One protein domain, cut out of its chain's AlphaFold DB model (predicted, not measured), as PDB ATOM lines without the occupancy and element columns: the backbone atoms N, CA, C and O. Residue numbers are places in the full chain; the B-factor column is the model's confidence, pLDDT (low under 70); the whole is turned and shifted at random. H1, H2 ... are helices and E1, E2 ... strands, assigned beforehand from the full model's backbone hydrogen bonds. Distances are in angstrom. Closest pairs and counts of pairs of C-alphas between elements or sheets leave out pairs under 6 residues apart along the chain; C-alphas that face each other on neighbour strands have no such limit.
ATOM      1  N   THR A  68     185.724-306.811  26.839       93.62
ATOM      2  CA  THR A  68     186.558-306.875  28.046       93.62
ATOM      3  C   THR A  68     187.057-305.494  28.468       93.62
ATOM      4  O   THR A  68     186.946-305.139  29.640       93.62
ATOM      5  N   THR A  69     187.552-304.689  27.522       92.94
ATOM      6  CA  THR A  69     187.995-303.311  27.784       92.94
ATOM      7  C   THR A  69     186.842-302.454  28.304       92.94
ATOM      8  O   THR A  69     187.008-301.763  29.304       92.94
ATOM      9  N   ARG A  70     185.656-302.537  27.684       94.44
ATOM     10  CA  ARG A  70     184.472-301.778  28.122       94.44
ATOM     11  C   ARG A  70     184.005-302.170  29.520       94.44
ATOM     12  O   ARG A  70     183.737-301.286  30.322       94.44
ATOM     13  N   LEU A  71     183.939-303.466  29.825       95.50
ATOM     14  CA  LEU A  71     183.562-303.949  31.156       95.50
ATOM     15  C   LEU A  71     184.578-303.506  32.215       95.50
ATOM     16  O   LEU A  71     184.189-302.957  33.239       95.50
ATOM     17  N   THR A  72     185.875-303.636  31.919       95.50
ATOM     18  CA  THR A  72     186.949-303.184  32.822       95.50
ATOM     19  C   THR A  72     186.889-301.675  33.051       95.50
ATOM     20  O   THR A  72     187.088-301.218  34.171       95.50
ATOM     21  N   TYR A  73     186.588-300.895  32.010       94.31
ATOM     22  CA  TYR A  73     186.393-299.452  32.119       94.31
ATOM     23  C   TYR A  73     185.199-299.103  33.016       94.31
ATOM     24  O   TYR A  73     185.334-298.251  33.890       94.31
ATOM     25  N   VAL A  74     184.048-299.772  32.845       95.69
ATOM     26  CA  VAL A  74     182.877-299.568  33.719       95.69
ATOM     27  C   VAL A  74     183.251-299.846  35.170       95.69
ATOM     28  O   VAL A  74     183.037-298.986  36.023       95.69
ATOM     29  N   ASP A  75     183.853-301.004  35.441       96.00
ATOM     30  CA  ASP A  75     184.231-301.400  36.797       96.00
ATOM     31  C   ASP A  75     185.248-300.423  37.403       96.00
ATOM     32  O   ASP A  75     185.096-300.006  38.553       96.00
ATOM     33  N   TYR A  76     186.249-299.997  36.627       94.38
ATOM     34  CA  TYR A  76     187.245-299.009  37.045       94.38
ATOM     35  C   TYR A  76     186.605-297.667  37.409       94.38
ATOM     36  O   TYR A  76     186.852-297.161  38.504       94.38
ATOM     37  N   ILE A  77     185.769-297.099  36.535       94.06
ATOM     38  CA  ILE A  77     185.144-295.792  36.768       94.06
ATOM     39  C   ILE A  77     184.211-295.846  37.980       94.06
ATOM     40  O   ILE A  77     184.268-294.981  38.856       94.06
ATOM     41  N   GLU A  78     183.356-296.865  38.059       95.31
ATOM     42  CA  GLU A  78     182.371-296.956  39.137       95.31
ATOM     43  C   GLU A  78     183.018-297.216  40.501       95.31
ATOM     44  O   GLU A  78     182.603-296.622  41.497       95.31
ATOM     45  N   SER A  79     184.069-298.040  40.553       93.81
ATOM     46  CA  SER A  79     184.793-298.319  41.800       93.81
ATOM     47  C   SER A  79     185.701-297.165  42.232       93.81
ATOM     48  O   SER A  79     185.642-296.748  43.389       93.81
ATOM     49  N   THR A  80     186.497-296.604  41.318       92.06
ATOM     50  CA  THR A  80     187.494-295.563  41.626       92.06
ATOM     51  C   THR A  80     186.835-294.266  42.073       92.06
ATOM     52  O   THR A  80     187.275-293.645  43.040       92.06
ATOM     53  N   TYR A  81     185.756-293.865  41.398       90.25
ATOM     54  CA  TYR A  81     185.082-292.594  41.663       90.25
ATOM     55  C   TYR A  81     183.824-292.749  42.522       90.25
ATOM     56  O   TYR A  81     183.183-291.752  42.844       90.25
ATOM     57  N   SER A  82     183.486-293.979  42.933       92.50
ATOM     58  CA  SER A  82     182.292-294.280  43.739       92.50
ATOM     59  C   SER A  82     181.002-293.730  43.118       92.50
ATOM     60  O   SER A  82     180.130-293.197  43.807       92.50
ATOM     61  N   ILE A  83     180.884-293.856  41.795       94.12
ATOM     62  CA  ILE A  83     179.708-293.438  41.028       94.12
ATOM     63  C   ILE A  83     179.043-294.633  40.359       94.12
ATOM     64  O   ILE A  83     179.609-295.713  40.254       94.12
ATOM     65  N   ARG A  84     177.845-294.406  39.823       95.12
ATOM     66  CA  ARG A  84     177.234-295.303  38.845       95.12
ATOM     67  C   ARG A  84     177.119-294.575  37.518       95.12
ATOM     68  O   ARG A  84     176.492-293.512  37.475       95.12
ATOM     69  N   ILE A  85     177.650-295.152  36.444       96.50
ATOM     70  CA  ILE A  85     177.509-294.603  35.091       96.50
ATOM     71  C   ILE A  85     176.008-294.563  34.723       96.50
ATOM     72  O   ILE A  85     175.267-295.491  35.074       96.50
ATOM     73  N   PRO A  86     175.504-293.487  34.085       96.06
ATOM     74  CA  PRO A  86     174.136-293.427  33.562       96.06
ATOM     75  C   PRO A  86     173.763-294.656  32.730       96.06
ATOM     76  O   PRO A  86     174.587-295.173  31.979       96.06
ATOM     77  N   GLU A  87     172.538-295.156  32.909       93.75
ATOM     78  CA  GLU A  87     172.141-296.502  32.470       93.75
ATOM     79  C   GLU A  87     172.240-296.660  30.948       93.75
ATOM     80  O   GLU A  87     172.703-297.686  30.465       93.75
ATOM     81  N   GLU A  88     171.880-295.620  30.198       92.81
ATOM     82  CA  GLU A  88     171.961-295.539  28.740       92.81
ATOM     83  C   GLU A  88     173.394-295.712  28.241       92.81
ATOM     84  O   GLU A  88     173.632-296.417  27.265       92.81
ATOM     85  N   TYR A  89     174.365-295.105  28.925       95.06
ATOM     86  CA  TYR A  89     175.770-295.263  28.568       95.06
ATOM     87  C   TYR A  89     176.305-296.616  29.053       95.06
ATOM     88  O   TYR A  89     176.926-297.354  28.286       95.06
ATOM     89  N   ARG A  90     175.994-296.993  30.300       95.19
ATOM     90  CA  ARG A  90     176.418-298.258  30.912       95.19
ATOM     91  C   ARG A  90     175.988-299.465  30.081       95.19
ATOM     92  O   ARG A  90     176.793-300.370  29.876       95.19
ATOM     93  N   ILE A  91     174.754-299.481  29.577       93.81
ATOM     94  CA  ILE A  91     174.237-300.603  28.791       93.81
ATOM     95  C   ILE A  91     174.909-300.714  27.421       93.81
ATOM     96  O   ILE A  91     175.189-301.822  26.970       93.81
ATOM     97  N   VAL A  92     175.255-299.591  26.781       93.75
ATOM     98  CA  VAL A  92     176.049-299.620  25.542       93.75
ATOM     99  C   VAL A  92     177.426-300.217  25.832       93.75
ATOM    100  O   VAL A  92     177.889-301.097  25.106       93.75
ATOM    101  N   LEU A  93     178.071-299.786  26.919       94.94
ATOM    102  CA  LEU A  93     179.380-300.306  27.307       94.94
ATOM    103  C   LEU A  93     179.339-301.809  27.599       94.94
ATOM    104  O   LEU A  93     180.199-302.537  27.110       94.94
ATOM    105  N   ALA A  94     178.333-302.274  28.338       94.19
ATOM    106  CA  ALA A  94     178.273-303.643  28.837       94.19
ATOM    107  C   ALA A  94     177.635-304.655  27.872       94.19
ATOM    108  O   ALA A  94     177.983-305.831  27.922       94.19
ATOM    109  N   GLU A  95     176.704-304.237  27.011       93.25
ATOM    110  CA  GLU A  95     175.890-305.176  26.225       93.25
ATOM    111  C   GLU A  95     176.070-305.053  24.711       93.25
ATOM    112  O   GLU A  95     175.735-305.993  23.989       93.25
ATOM    113  N   TRP A  96     176.595-303.935  24.190       92.56
ATOM    114  CA  TRP A  96     176.757-303.792  22.741       92.56
ATOM    115  C   TRP A  96     177.701-304.882  22.194       92.56
ATOM    116  O   TRP A  96     178.821-305.002  22.692       92.56
ATOM    117  N   PRO A  97     177.292-305.701  21.206       87.44
ATOM    118  CA  PRO A  97     178.046-306.898  20.828       87.44
ATOM    119  C   PRO A  97     179.251-306.611  19.928       87.44
ATOM    120  O   PRO A  97     180.144-307.448  19.814       87.44
ATOM    121  N   ILE A  98     179.285-305.451  19.271       87.50
ATOM    122  CA  ILE A  98     180.302-305.116  18.271       87.50
ATOM    123  C   ILE A  98     181.392-304.253  18.924       87.50
ATOM    124  O   ILE A  98     181.120-303.466  19.827       87.50
ATOM    125  N   SER A  99     182.649-304.409  18.504       88.31
ATOM    126  CA  SER A  99     183.781-303.625  19.030       88.31
ATOM    127  C   SER A  99     183.751-302.150  18.614       88.31
ATOM    128  O   SER A  99     184.403-301.304  19.223       88.31
ATOM    129  N   ILE A 100     182.996-301.833  17.576       86.75
ATOM    130  CA  ILE A 100     182.775-300.485  17.055       86.75
ATOM    131  C   ILE A 100     181.454-299.933  17.630       86.75
ATOM    132  O   ILE A 100     180.572-300.740  17.941       86.75
ATOM    133  N   PRO A 101     181.311-298.611  17.845       87.00
ATOM    134  CA  PRO A 101     180.136-298.039  18.511       87.00
ATOM    135  C   PRO A 101     178.836-298.265  17.716       87.00
ATOM    136  O   PRO A 101     178.883-298.566  16.529       87.00
ATOM    137  N   PRO A 102     177.643-298.141  18.321       86.56
ATOM    138  CA  PRO A 102     176.397-298.157  17.555       86.56
ATOM    139  C   PRO A 102     176.362-297.064  16.474       86.56
ATOM    140  O   PRO A 102     176.999-296.020  16.612       86.56
ATOM    141  N   ALA A 103     175.582-297.285  15.411       78.44
ATOM    142  CA  ALA A 103     175.452-296.322  14.318       78.44
ATOM    143  C   ALA A 103     175.026-294.930  14.832       78.44
ATOM    144  O   ALA A 103     174.081-294.807  15.617       78.44
ATOM    145  N   GLY A 104     175.730-293.885  14.384       75.94
ATOM    146  CA  GLY A 104     175.506-292.502  14.816       75.94
ATOM    147  C   GLY A 104     176.003-292.176  16.231       75.94
ATOM    148  O   GLY A 104     175.598-291.153  16.781       75.94
ATOM    149  N   MET A 105     176.839-293.027  16.834       82.25
ATOM    150  CA  MET A 105     177.470-292.804  18.140       82.25
ATOM    151  C   MET A 105     178.994-292.915  18.046       82.25
ATOM    152  O   MET A 105     179.532-293.493  17.103       82.25
ATOM    153  N   HIS A 106     179.683-292.420  19.074       80.69
ATOM    154  CA  HIS A 106     181.139-292.476  19.183       80.69
ATOM    155  C   HIS A 106     181.564-293.104  20.511       80.69
ATOM    156  O   HIS A 106     180.874-292.977  21.527       80.69
ATOM    157  N   TRP A 107     182.709-293.791  20.507       86.44
ATOM    158  CA  TRP A 107     183.338-294.209  21.754       86.44
ATOM    159  C   TRP A 107     183.990-293.013  22.439       86.44
ATOM    160  O   TRP A 107     184.833-292.370  21.811       86.44
ATOM    161  N   PRO A 108     183.686-292.761  23.727       85.75
ATOM    162  CA  PRO A 108     184.311-291.668  24.450       85.75
ATOM    163  C   PRO A 108     185.836-291.715  24.449       85.75
ATOM    164  O   PRO A 108     186.435-292.793  24.470       85.75
ATOM    165  N   HIS A 109     186.476-290.546  24.477       79.44
ATOM    166  CA  HIS A 109     187.936-290.419  24.466       79.44
ATOM    167  C   HIS A 109     188.586-291.248  25.580       79.44
ATOM    168  O   HIS A 109     189.491-292.035  25.303       79.44
ATOM    169  N   ALA A 110     188.098-291.118  26.817       82.00
ATOM    170  CA  ALA A 110     188.620-291.854  27.967       82.00
ATOM    171  C   ALA A 110     188.528-293.380  27.785       82.00
ATOM    172  O   ALA A 110     189.452-294.097  28.159       82.00
ATOM    173  N   LEU A 111     187.462-293.873  27.143       88.50
ATOM    174  CA  LEU A 111     187.291-295.293  26.836       88.50
ATOM    175  C   LEU A 111     188.253-295.768  25.739       88.50
ATOM    176  O   LEU A 111     188.840-296.839  25.862       88.50
ATOM    177  N   ARG A 112     188.413-294.997  24.654       83.31
ATOM    178  CA  ARG A 112     189.269-295.381  23.513       83.31
ATOM    179  C   ARG A 112     190.735-295.534  23.897       83.31
ATOM    180  O   ARG A 112     191.424-296.386  23.349       83.31
ATOM    181  N   PHE A 113     191.194-294.698  24.822       81.38
ATOM    182  CA  PHE A 113     192.572-294.688  25.305       81.38
ATOM    183  C   PHE A 113     192.723-295.379  26.669       81.38
ATOM    184  O   PHE A 113     193.749-295.215  27.330       81.38
ATOM    185  N   PHE A 114     191.717-296.138  27.107       86.88
ATOM    186  CA  PHE A 114     191.788-296.918  28.337       86.88
ATOM    187  C   PHE A 114     192.794-298.069  28.189       86.88
ATOM    188  O   PHE A 114     192.636-298.914  27.310       86.88
ATOM    189  N   ASP A 115     193.818-298.106  29.048       82.88
ATOM    190  CA  ASP A 115     194.818-299.186  29.070       82.88
ATOM    191  C   ASP A 115     194.313-300.342  29.942       82.88
ATOM    192  O   ASP A 115     193.989-301.426  29.456       82.88
ATOM    193  N   ASN A 116     194.205-300.096  31.248       84.69
ATOM    194  CA  ASN A 116     193.754-301.072  32.239       84.69
ATOM    195  C   ASN A 116     193.327-300.376  33.538       84.69
ATOM    196  O   ASN A 116     193.564-299.185  33.724       84.69
ATOM    197  N   ALA A 117     192.737-301.136  34.461       84.81
ATOM    198  CA  ALA A 117     192.234-300.612  35.731       84.81
ATOM    199  C   ALA A 117     193.323-300.020  36.650       84.81
ATOM    200  O   ALA A 117     193.021-299.130  37.437       84.81
ATOM    201  N   ASP A 118     194.583-300.457  36.546       82.19
ATOM    202  CA  ASP A 118     195.660-299.945  37.406       82.19
ATOM    203  C   ASP A 118     196.186-298.587  36.918       82.19
ATOM    204  O   ASP A 118     196.557-297.703  37.696       82.19
ATOM    205  N   LYS A 119     196.248-298.415  35.596       77.06
ATOM    206  CA  LYS A 119     196.794-297.212  34.961       77.06
ATOM    207  C   LYS A 119     195.721-296.215  34.548       77.06
ATOM    208  O   LYS A 119     196.054-295.033  34.439       77.06
ATOM    209  N   GLY A 120     194.479-296.651  34.376       82.38
ATOM    210  CA  GLY A 120     193.415-295.883  33.743       82.38
ATOM    211  C   GLY A 120     193.723-295.626  32.268       82.38
ATOM    212  O   GLY A 120     194.316-296.449  31.564       82.38
ATOM    213  N   CYS A 121     193.344-294.446  31.805       76.69
ATOM    214  CA  CYS A 121     193.567-293.965  30.459       76.69
ATOM    215  C   CYS A 121     195.032-293.577  30.223       76.69
ATOM    216  O   CYS A 121     195.621-292.772  30.953       76.69
ATOM    217  N   THR A 122     195.618-294.111  29.151       70.44
ATOM    218  CA  THR A 122     196.965-293.769  28.697       70.44
ATOM    219  C   THR A 122     196.909-293.297  27.251       70.44
ATOM    220  O   THR A 122     196.770-294.086  26.319       70.44
ATOM    221  N   CYS A 123     197.050-291.993  27.041       67.62
ATOM    222  CA  CYS A 123     197.348-291.457  25.721       67.62
ATOM    223  C   CYS A 123     198.866-291.363  25.525       67.62
ATOM    224  O   CYS A 123     199.602-291.046  26.459       67.62
ATOM    225  N   THR A 124     199.336-291.533  24.290       51.53
ATOM    226  CA  THR A 124     200.737-291.291  23.889       51.53
ATOM    227  C   THR A 124     201.161-289.817  23.987       51.53
ATOM    228  O   THR A 124     202.332-289.505  23.796       51.53
ATOM    229  N   ARG A 125     200.251-288.895  24.335       48.56
ATOM    230  CA  ARG A 125     200.515-287.452  24.497       48.56
ATOM    231  C   ARG A 125     201.111-287.104  25.862       48.56
ATOM    232  O   ARG A 125     200.649-286.182  26.538       48.56
ATOM    233  N   ALA A 126     202.119-287.854  26.290       40.62
ATOM    234  CA  ALA A 126     202.940-287.457  27.421       40.62
ATOM    235  C   ALA A 126     203.763-286.231  26.998       40.62
ATOM    236  O   ALA A 126     204.826-286.367  26.407       40.62
ATOM    237  N   ILE A 127     203.260-285.023  27.272       42.72
ATOM    238  CA  ILE A 127     204.018-283.787  27.009       42.72
ATOM    239  C   ILE A 127     205.235-283.677  27.949       42.72
ATOM    240  O   ILE A 127     206.132-282.904  27.666       42.72
ATOM    241  N   ASN A 128     205.338-284.484  29.014       39.81
ATOM    242  CA  ASN A 128     206.570-284.683  29.786       39.81
ATOM    243  C   ASN A 128     206.506-286.020  30.542       39.81
ATOM    244  O   ASN A 128     205.434-286.391  31.019       39.81
ATOM    245  N   GLU A 129     207.650-286.683  30.737       45.66
ATOM    246  CA  GLU A 129     207.800-288.004  31.389       45.66
ATOM    247  C   GLU A 129     207.214-288.096  32.819       45.66
ATOM    248  O   GLU A 129     206.982-289.192  33.320       45.66
ATOM    249  N   ASN A 130     206.887-286.959  33.451       50.44
ATOM    250  CA  ASN A 130     206.306-286.869  34.800       50.44
ATOM    251  C   ASN A 130     204.864-286.321  34.850       50.44
ATOM    252  O   ASN A 130     204.334-286.070  35.934       50.44
ATOM    253  N   SER A 131     204.208-286.108  33.705       52.50
ATOM    254  CA  SER A 131     202.826-285.607  33.656       52.50
ATOM    255  C   SER A 131     201.870-286.757  33.370       52.50
ATOM    256  O   SER A 131     201.992-287.413  32.339       52.50
ATOM    257  N   GLN A 132     200.886-286.990  34.245       55.16
ATOM    258  CA  GLN A 132     199.758-287.861  33.899       55.16
ATOM    259  C   GLN A 132     199.147-287.383  32.574       55.16
ATOM    260  O   GLN A 132     198.946-286.177  32.399       55.16
ATOM    261  N   CYS A 133     198.870-288.315  31.654       63.22
ATOM    262  CA  CYS A 133     198.199-287.990  30.397       63.22
ATOM    263  C   CYS A 133     196.926-287.179  30.694       63.22
ATOM    264  O   CYS A 133     196.199-287.469  31.649       63.22
ATOM    265  N   SER A 134     196.649-286.170  29.863       63.88
ATOM    266  CA  SER A 134     195.462-285.332  30.019       63.88
ATOM    267  C   SER A 134     194.188-286.174  30.090       63.88
ATOM    268  O   SER A 134     193.368-285.894  30.949       63.88
ATOM    269  N   CYS A 135     194.042-287.253  29.315       68.00
ATOM    270  CA  CYS A 135     192.850-288.103  29.404       68.00
ATOM    271  C   CYS A 135     192.622-288.683  30.808       68.00
ATOM    272  O   CYS A 135     191.492-288.648  31.272       68.00
ATOM    273  N   LYS A 136     193.678-289.086  31.534       72.94
ATOM    274  CA  LYS A 136     193.565-289.600  32.909       72.94
ATOM    275  C   LYS A 136     193.019-288.553  33.885       72.94
ATOM    276  O   LYS A 136     192.230-288.864  34.766       72.94
ATOM    277  N   ARG A 137     193.418-287.289  33.718       70.75
ATOM    278  CA  ARG A 137     192.909-286.179  34.548       70.75
ATOM    279  C   ARG A 137     191.441-285.858  34.283       70.75
ATOM    280  O   ARG A 137     190.805-285.271  35.148       70.75
ATOM    281  N   HIS A 138     190.938-286.216  33.103       74.25
ATOM    282  CA  HIS A 138     189.585-285.888  32.676       74.25
ATOM    283  C   HIS A 138     188.643-287.107  32.694       74.25
ATOM    284  O   HIS A 138     187.494-286.954  32.322       74.25
ATOM    285  N   GLU A 139     189.055-288.299  33.153       82.88
ATOM    286  CA  GLU A 139     188.187-289.499  33.149       82.88
ATOM    287  C   GLU A 139     186.881-289.267  33.908       82.88
ATOM    288  O   GLU A 139     185.794-289.418  33.356       82.88
TER     289      GLU A 139
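Overview. This is residues 68 to 139 of the 300 residues of the protein "F-box domain-containing protein" of Jaapia argillacea MUCL 33604 (UniProt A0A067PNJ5). A helical hairpin, H1 and H2, makes one end, the short H3, E1 and H4 come next, and a loop round Asn 130 makes the other end of the long axis. The 72 printed residues have four named helices and one named strand, in the order H1, H2, H3, E1, H4; the class is mostly helix, with under half of the residues in named elements. It is compact, radius of gyration of the C-alphas 12.8 A, spanning 36 by 27 by 18 A.

Arrangement. H1, residues 68 to 81, touches H2, residues 87 to 95, with residues 70 to 74 alone; the closest C-alphas, of Arg 70 and Leu 93, are 5.4 A apart. This hairpin has a steep tilt of 39 degrees, opposite ways. H3, residues 109 to 112, touches H4, residues 134 to 138; the closest C-alphas, of Ala 110 and Cys 135, are 5.8 A apart. E1, residues 114 to 116, pairs with no named strand, but antiparallel with residues 120 to 121. Every O i to N i+4 pair is within hydrogen-bond range in H1 and H4, 4 of 5 in H2; H3 is too short for one.

Along the chain. H1 begins at C-alpha 68 (186.558, -306.875, 28.046) and is 19.8 A long; H4 ends at C-alpha 138 (189.585, -285.888, 32.676).

Size, cuts and confidence. The links H2 to H3 and E1 to H4 are long; the printed part has no cut. Residues 123 to 135 have pLDDT under 70.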